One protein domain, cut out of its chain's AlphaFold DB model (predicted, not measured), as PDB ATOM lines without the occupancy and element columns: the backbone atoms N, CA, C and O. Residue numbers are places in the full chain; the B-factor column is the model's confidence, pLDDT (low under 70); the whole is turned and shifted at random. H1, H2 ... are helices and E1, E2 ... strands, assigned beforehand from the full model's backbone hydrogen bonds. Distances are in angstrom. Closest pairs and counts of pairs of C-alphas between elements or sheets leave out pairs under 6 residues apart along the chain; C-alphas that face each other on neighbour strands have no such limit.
ATOM      1  N   PHE A  12      17.499 -32.658  -9.745       83.12
ATOM      2  CA  PHE A  12      17.759 -33.970  -9.146       83.12
ATOM      3  C   PHE A  12      17.160 -34.116  -7.743       83.12
ATOM      4  O   PHE A  12      16.952 -35.234  -7.282       83.12
ATOM      5  N   ARG A  13      16.841 -32.999  -7.077       84.06
ATOM      6  CA  ARG A  13      16.164 -32.981  -5.770       84.06
ATOM      7  C   ARG A  13      14.649 -33.160  -5.865       84.06
ATOM      8  O   ARG A  13      13.985 -33.231  -4.834       84.06
ATOM      9  N   LEU A  14      14.082 -33.188  -7.072       87.38
ATOM     10  CA  LEU A  14      12.642 -33.321  -7.260       87.38
ATOM     11  C   LEU A  14      12.220 -34.788  -7.402       87.38
ATOM     12  O   LEU A  14      12.949 -35.583  -7.999       87.38
ATOM     13  N   PRO A  15      11.011 -35.153  -6.936       90.81
ATOM     14  CA  PRO A  15      10.444 -36.461  -7.239       90.81
ATOM     15  C   PRO A  15      10.263 -36.640  -8.753       90.81
ATOM     16  O   PRO A  15      10.256 -35.674  -9.526       90.81
ATOM     17  N   LYS A  16      10.072 -37.887  -9.195       92.12
ATOM     18  CA  LYS A  16       9.713 -38.173 -10.591       92.12
ATOM     19  C   LYS A  16       8.328 -37.602 -10.884       92.12
ATOM     20  O   LYS A  16       7.336 -38.047 -10.313       92.12
ATOM     21  N   LEU A  17       8.267 -36.626 -11.783       90.75
ATOM     22  CA  LEU A  17       7.032 -35.974 -12.207       90.75
ATOM     23  C   LEU A  17       6.854 -36.132 -13.714       90.75
ATOM     24  O   LEU A  17       7.820 -36.193 -14.469       90.75
ATOM     25  N   ARG A  18       5.597 -36.126 -14.169       95.06
ATOM     26  CA  ARG A  18       5.279 -36.150 -15.606       95.06
ATOM     27  C   ARG A  18       5.783 -34.899 -16.334       95.06
ATOM     28  O   ARG A  18       6.081 -34.956 -17.521       95.06
ATOM     29  N   ARG A  19       5.805 -33.753 -15.647       93.94
ATOM     30  CA  ARG A  19       6.256 -32.460 -16.177       93.94
ATOM     31  C   ARG A  19       6.938 -31.664 -15.073       93.94
ATOM     32  O   ARG A  19       6.451 -31.646 -13.946       93.94
ATOM     33  N   TYR A  20       8.008 -30.964 -15.434       92.50
ATOM     34  CA  TYR A  20       8.697 -30.011 -14.569       92.50
ATOM     35  C   TYR A  20       8.495 -28.599 -15.102       92.50
ATOM     36  O   TYR A  20       8.546 -28.377 -16.314       92.50
ATOM     37  N   ARG A  21       8.300 -27.636 -14.198       93.94
ATOM     38  CA  ARG A  21       8.358 -26.217 -14.540       93.94
ATOM     39  C   ARG A  21       9.758 -25.701 -14.243       93.94
ATOM     40  O   ARG A  21      10.178 -25.666 -13.089       93.94
ATOM     41  N   ILE A  22      10.462 -25.326 -15.300       93.38
ATOM     42  CA  ILE A  22      11.838 -24.848 -15.241       93.38
ATOM     43  C   ILE A  22      11.860 -23.377 -15.643       93.38
ATOM     44  O   ILE A  22      11.241 -22.994 -16.634       93.38
ATOM     45  N   VAL A  23      12.582 -22.565 -14.878       94.19
ATOM     46  CA  VAL A  23      12.840 -21.157 -15.178       94.19
ATOM     47  C   VAL A  23      14.313 -21.017 -15.526       94.19
ATOM     48  O   VAL A  23      15.185 -21.558 -14.843       94.19
ATOM     49  N   ARG A  24      14.594 -20.305 -16.615       93.81
ATOM     50  CA  ARG A  24      15.947 -20.093 -17.116       93.81
ATOM     51  C   ARG A  24      16.146 -18.622 -17.438       93.81
ATOM     52  O   ARG A  24      15.357 -18.041 -18.176       93.81
ATOM     53  N   ILE A  25      17.238 -18.066 -16.927       95.31
ATOM     54  CA  ILE A  25      17.815 -16.811 -17.405       95.31
ATOM     55  C   ILE A  25      18.969 -17.194 -18.335       95.31
ATOM     56  O   ILE A  25      19.745 -18.101 -18.026       95.31
ATOM     57  N   GLU A  26      19.055 -16.565 -19.504       93.94
ATOM     58  CA  GLU A  26      20.120 -16.843 -20.470       93.94
ATOM     59  C   GLU A  26      21.507 -16.611 -19.848       93.94
ATOM     60  O   GLU A  26      21.708 -15.659 -19.100       93.94
ATOM     61  N   GLY A  27      22.449 -17.521 -20.109       92.31
ATOM     62  CA  GLY A  27      23.780 -17.510 -19.489       92.31
ATOM     63  C   GLY A  27      23.863 -18.136 -18.087       92.31
ATOM     64  O   GLY A  27      24.969 -18.318 -17.586       92.31
ATOM     65  N   PHE A  28      22.740 -18.529 -17.471       89.56
ATOM     66  CA  PHE A  28      22.706 -19.153 -16.142       89.56
ATOM     67  C   PHE A  28      22.151 -20.582 -16.171       89.56
ATOM     68  O   PHE A  28      21.447 -20.991 -17.102       89.56
ATOM     69  N   GLN A  29      22.465 -21.350 -15.122       87.44
ATOM     70  CA  GLN A  29      21.900 -22.683 -14.924       87.44
ATOM     71  C   GLN A  29      20.385 -22.584 -14.662       87.44
ATOM     72  O   GLN A  29      19.958 -21.747 -13.864       87.44
ATOM     73  N   PRO A  30      19.562 -23.409 -15.328       90.38
ATOM     74  CA  PRO A  30      18.123 -23.411 -15.115       90.38
ATOM     75  C   PRO A  30      17.766 -23.974 -13.734       90.38
ATOM     76  O   PRO A  30      18.408 -24.907 -13.253       90.38
ATOM     77  N   ILE A  31      16.691 -23.460 -13.134       91.50
ATOM     78  CA  ILE A  31      16.196 -23.932 -11.835       91.50
ATOM     79  C   ILE A  31      14.732 -24.377 -11.924       91.50
ATOM     80  O   ILE A  31      13.948 -23.789 -12.677       91.50
ATOM     81  N   PRO A  32      14.316 -25.393 -11.152       93.12
ATOM     82  CA  PRO A  32      12.902 -25.686 -10.994       93.12
ATOM     83  C   PRO A  32      12.229 -24.619 -10.126       93.12
ATOM     84  O   PRO A  32      12.617 -24.422  -8.976       93.12
ATOM     85  N   CYS A  33      11.213 -23.936 -10.656       92.94
ATOM     86  CA  CYS A  33      10.486 -22.910  -9.906       92.94
ATOM     87  C   CYS A  33       9.003 -22.852 -10.295       92.94
ATOM     88  O   CYS A  33       8.645 -22.836 -11.474       92.94
ATOM     89  N   GLY A  34       8.139 -22.801  -9.277       93.25
ATOM     90  CA  GLY A  34       6.686 -22.670  -9.409       93.25
ATOM     91  C   GLY A  34       6.161 -21.230  -9.350       93.25
ATOM     92  O   GLY A  34       4.962 -21.032  -9.522       93.25
ATOM     93  N   GLY A  35       7.019 -20.232  -9.114       95.38
ATOM     94  CA  GLY A  35       6.622 -18.826  -8.964       95.38
ATOM     95  C   GLY A  35       6.225 -18.149 -10.278       95.38
ATOM     96  O   GLY A  35       6.524 -18.639 -11.367       95.38
ATOM     97  N   THR A  36       5.545 -17.009 -10.205       97.00
ATOM     98  CA  THR A  36       5.288 -16.154 -11.377       97.00
ATOM     99  C   THR A  36       6.508 -15.273 -11.623       97.00
ATOM    100  O   THR A  36       6.940 -14.558 -10.725       97.00
ATOM    101  N   HIS A  37       7.076 -15.343 -12.826       96.69
ATOM    102  CA  HIS A  37       8.253 -14.569 -13.222       96.69
ATOM    103  C   HIS A  37       7.902 -13.608 -14.356       96.69
ATOM    104  O   HIS A  37       6.983 -13.869 -15.133       96.69
ATOM    105  N   LEU A  38       8.677 -12.528 -14.456       96.75
ATOM    106  CA  LEU A  38       8.664 -11.612 -15.595       96.75
ATOM    107  C   LEU A  38       9.113 -12.333 -16.873       96.75
ATOM    108  O   LEU A  38       9.776 -13.374 -16.815       96.75
ATOM    109  N   LYS A  39       8.774 -11.774 -18.036       95.94
ATOM    110  CA  LYS A  39       9.109 -12.374 -19.332       95.94
ATOM    111  C   LYS A  39      10.601 -12.241 -19.645       95.94
ATOM    112  O   LYS A  39      11.164 -13.124 -20.285       95.94
ATOM    113  N   ASN A  40      11.244 -11.153 -19.219       96.38
ATOM    114  CA  ASN A  40      12.672 -10.919 -19.422       96.38
ATOM    115  C   ASN A  40      13.292 -10.017 -18.339       96.38
ATOM    116  O   ASN A  40      12.600  -9.275 -17.650       96.38
ATOM    117  N   ILE A  41      14.625 -10.043 -18.221       95.88
ATOM    118  CA  ILE A  41      15.356  -9.331 -17.158       95.88
ATOM    119  C   ILE A  41      15.239  -7.802 -17.225       95.88
ATOM    120  O   ILE A  41      15.439  -7.149 -16.207       95.88
ATOM    121  N   LYS A  42      14.902  -7.211 -18.382       96.31
ATOM    122  CA  LYS A  42      14.772  -5.748 -18.504       96.31
ATOM    123  C   LYS A  42      13.551  -5.217 -17.755       96.31
ATOM    124  O   LYS A  42      13.558  -4.066 -17.340       96.31
ATOM    125  N   GLU A  43      12.532  -6.053 -17.557       97.44
ATOM    126  CA  GLU A  43      11.328  -5.695 -16.798       97.44
ATOM    127  C   GLU A  43      11.596  -5.555 -15.295       97.44
ATOM    128  O   GLU A  43      10.788  -4.956 -14.599       97.44
ATOM    129  N   ILE A  44      12.722  -6.080 -14.790       96.38
ATOM    130  CA  ILE A  44      13.141  -5.880 -13.394       96.38
ATOM    131  C   ILE A  44      13.464  -4.400 -13.142       96.38
ATOM    132  O   ILE A  44      13.344  -3.941 -12.016       96.38
ATOM    133  N   GLY A  45      13.876  -3.649 -14.170       95.69
ATOM    134  CA  GLY A  45      14.301  -2.264 -14.003       95.69
ATOM    135  C   GLY A  45      15.649  -2.188 -13.292       95.69
ATOM    136  O   GLY A  45      16.665  -2.656 -13.816       95.69
ATOM    137  N   ARG A  46      15.680  -1.565 -12.116       96.31
ATOM    138  CA  ARG A  46      16.887  -1.418 -11.299       96.31
ATOM    139  C   ARG A  46      16.779  -2.307 -10.071       96.31
ATOM    140  O   ARG A  46      15.705  -2.550  -9.545       96.31
ATOM    141  N   PHE A  47      17.915  -2.763  -9.562       96.81
ATOM    142  CA  PHE A  47      17.956  -3.419  -8.261       96.81
ATOM    143  C   PHE A  47      19.156  -2.926  -7.469       96.81
ATOM    144  O   PHE A  47      20.157  -2.477  -8.037       96.81
ATOM    145  N   LYS A  48      19.056  -3.001  -6.143       97.75
ATOM    146  CA  LYS A  48      20.137  -2.611  -5.241       97.75
ATOM    147  C   LYS A  48      20.269  -3.613  -4.109       97.75
ATOM    148  O   LYS A  48      19.290  -3.942  -3.446       97.75
ATOM    149  N   VAL A  49      21.498  -4.045  -3.846       97.94
ATOM    150  CA  VAL A  49      21.827  -4.751  -2.604       97.94
ATOM    151  C   VAL A  49      21.826  -3.735  -1.462       97.94
ATOM    152  O   VAL A  49      22.554  -2.745  -1.501       97.94
ATOM    153  N   ILE A  50      20.992  -3.977  -0.455       98.12
ATOM    154  CA  ILE A  50      20.833  -3.115   0.720       98.12
ATOM    155  C   ILE A  50      21.855  -3.489   1.795       98.12
ATOM    156  O   ILE A  50      22.490  -2.618   2.385       98.12
ATOM    157  N   LYS A  51      21.993  -4.788   2.077       97.81
ATOM    158  CA  LYS A  51      22.837  -5.307   3.160       97.81
ATOM    159  C   LYS A  51      23.222  -6.752   2.871       97.81
ATOM    160  O   LYS A  51      22.402  -7.514   2.374       97.81
ATOM    161  N   ALA A  52      24.425  -7.154   3.257       97.50
ATOM    162  CA  ALA A  52      24.794  -8.559   3.381       97.50
ATOM    163  C   ALA A  52      25.240  -8.819   4.822       97.50
ATOM    164  O   ALA A  52      26.073  -8.090   5.352       97.50
ATOM    165  N   THR A  53      24.664  -9.834   5.459       97.75
ATOM    166  CA  THR A  53      25.039 -10.271   6.807       97.75
ATOM    167  C   THR A  53      25.591 -11.684   6.708       97.75
ATOM    168  O   THR A  53      24.907 -12.558   6.173       97.75
ATOM    169  N   GLN A  54      26.803 -11.921   7.213       95.88
ATOM    170  CA  GLN A  54      27.313 -13.281   7.363       95.88
ATOM    171  C   GLN A  54      26.541 -13.998   8.477       95.88
ATOM    172  O   GLN A  54      26.304 -13.425   9.539       95.88
ATOM    173  N   ILE A  55      26.116 -15.227   8.203       94.75
ATOM    174  CA  ILE A  55      25.445 -16.123   9.141       94.75
ATOM    175  C   ILE A  55      26.155 -17.467   9.013       94.75
ATOM    176  O   ILE A  55      26.006 -18.133   7.989       94.75
ATOM    177  N   ASP A  56      26.951 -17.820  10.020       91.56
ATOM    178  CA  ASP A  56      27.819 -19.004  10.021       91.56
ATOM    179  C   ASP A  56      28.692 -19.066   8.744       91.56
ATOM    180  O   ASP A  56      29.409 -18.110   8.419       91.56
ATOM    181  N   ASP A  57      28.579 -20.152   7.975       89.12
ATOM    182  CA  ASP A  57      29.266 -20.374   6.695       89.12
ATOM    183  C   ASP A  57      28.492 -19.823   5.477       89.12
ATOM    184  O   ASP A  57      28.774 -20.166   4.326       89.12
ATOM    185  N   SER A  58      27.470 -18.998   5.706       88.38
ATOM    186  CA  SER A  58      26.553 -18.480   4.688       88.38
ATOM    187  C   SER A  58      26.375 -16.964   4.772       88.38
ATOM    188  O   SER A  58      26.831 -16.291   5.693       88.38
ATOM    189  N   PHE A  59      25.678 -16.398   3.786       92.44
ATOM    190  CA  PHE A  59      25.331 -14.980   3.760       92.44
ATOM    191  C   PHE A  59      23.831 -14.801   3.559       92.44
ATOM    192  O   PHE A  59      23.233 -15.401   2.666       92.44
ATOM    193  N   LYS A  60      23.236 -13.902   4.343       95.12
ATOM    194  CA  LYS A  60      21.903 -13.364   4.089       95.12
ATOM    195  C   LYS A  60      22.035 -12.022   3.382       95.12
ATOM    196  O   LYS A  60      22.503 -11.050   3.974       95.12
ATOM    197  N   VAL A  61      21.617 -11.977   2.119       95.94
ATOM    198  CA  VAL A  61      21.673 -10.779   1.273       95.94
ATOM    199  C   VAL A  61      20.279 -10.172   1.156       95.94
ATOM    200  O   VAL A  61      19.348 -10.814   0.683       95.94
ATOM    201  N   TYR A  62      20.146  -8.927   1.594       97.88
ATOM    202  CA  TYR A  62      18.949  -8.107   1.469       97.88
ATOM    203  C   TYR A  62      19.092  -7.237   0.224       97.88
ATOM    204  O   TYR A  62      20.109  -6.559   0.060       97.88
ATOM    205  N   TYR A  63      18.084  -7.236  -0.638       97.81
ATOM    206  CA  TYR A  63      18.051  -6.435  -1.857       97.81
ATOM    207  C   TYR A  63      16.639  -5.912  -2.110       97.81
ATOM    208  O   TYR A  63      15.678  -6.440  -1.553       97.81
ATOM    209  N   ASP A  64      16.542  -4.890  -2.952       98.12
ATOM    210  CA  ASP A  64      15.274  -4.317  -3.402       98.12
ATOM    211  C   ASP A  64      15.303  -4.044  -4.908       98.12
ATOM    212  O   ASP A  64      16.383  -3.997  -5.516       98.12
ATOM    213  N   VAL A  65      14.119  -3.897  -5.496       96.88
ATOM    214  CA  VAL A  65      13.880  -3.715  -6.931       96.88
ATOM    215  C   VAL A  65      13.073  -2.429  -7.142       96.88
ATOM    216  O   VAL A  65      12.094  -2.203  -6.437       96.88
ATOM    217  N   PHE A  66      13.492  -1.594  -8.097       91.50
ATOM    218  CA  PHE A  66      12.965  -0.248  -8.360       91.50
ATOM    219  C   PHE A  66      12.661  -0.028  -9.843       91.50
ATOM    220  O   PHE A  66      13.490  -0.444 -10.693       91.50
TER     221      PHE A  66
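This is residues 12 to 66 of the 66 residues of the protein "tRNA_SAD domain-containing protein" of Candidatus Bathyarchaeota archaeon (UniProt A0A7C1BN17). With little regular structure, the model is a long winding stretch without a named element, residues 12 to 40, followed by short H1 and a long two-stranded hairpin, E1 and E2, whose tip, residues 54 to 59, sticks out free. The 55 printed residues hold one named helix and two strands, in the order H1, E1, E2; the class is mostly strand, with 21 residues in named elements. The whole is only just loose, close to extended, with a radius of gyration of the C-alphas of 15.0 A and spans of 40 by 33 by 20 A.

Residues 22 to 23 pair with 31 to 32, antiparallel. H1 is residues 41 to 44, from C-alpha 41 at (15.356, -9.331, -17.158). E1, residues 47 to 55, is 22.8 A long and bends by 51 degrees at residue 50. E2, residues 58 to 65, is 22.7 A long and ends with C-alpha 65 at (13.880, -3.715, -6.931).

E1 and E2 form an antiparallel hairpin, their directions at 161 degrees. N 48 and O 64, 2.9 A apart, and N 55 and O 58, 2.8 A, are within hydrogen-bond range. The closest C-alphas of H1 and E2, those of Ile 44 and Val 65, are 6.9 A apart. H1 is too short for an O i to N i+4 pair; its one O i to N i+3 pair is within range.

The C-alphas farthest apart, of Arg 18 and Lys 51, are 40.1 A apart. The printed part has no cut, the links H1 to E1 and E1 to E2 are tight, and no printed residue has a pLDDT under 70.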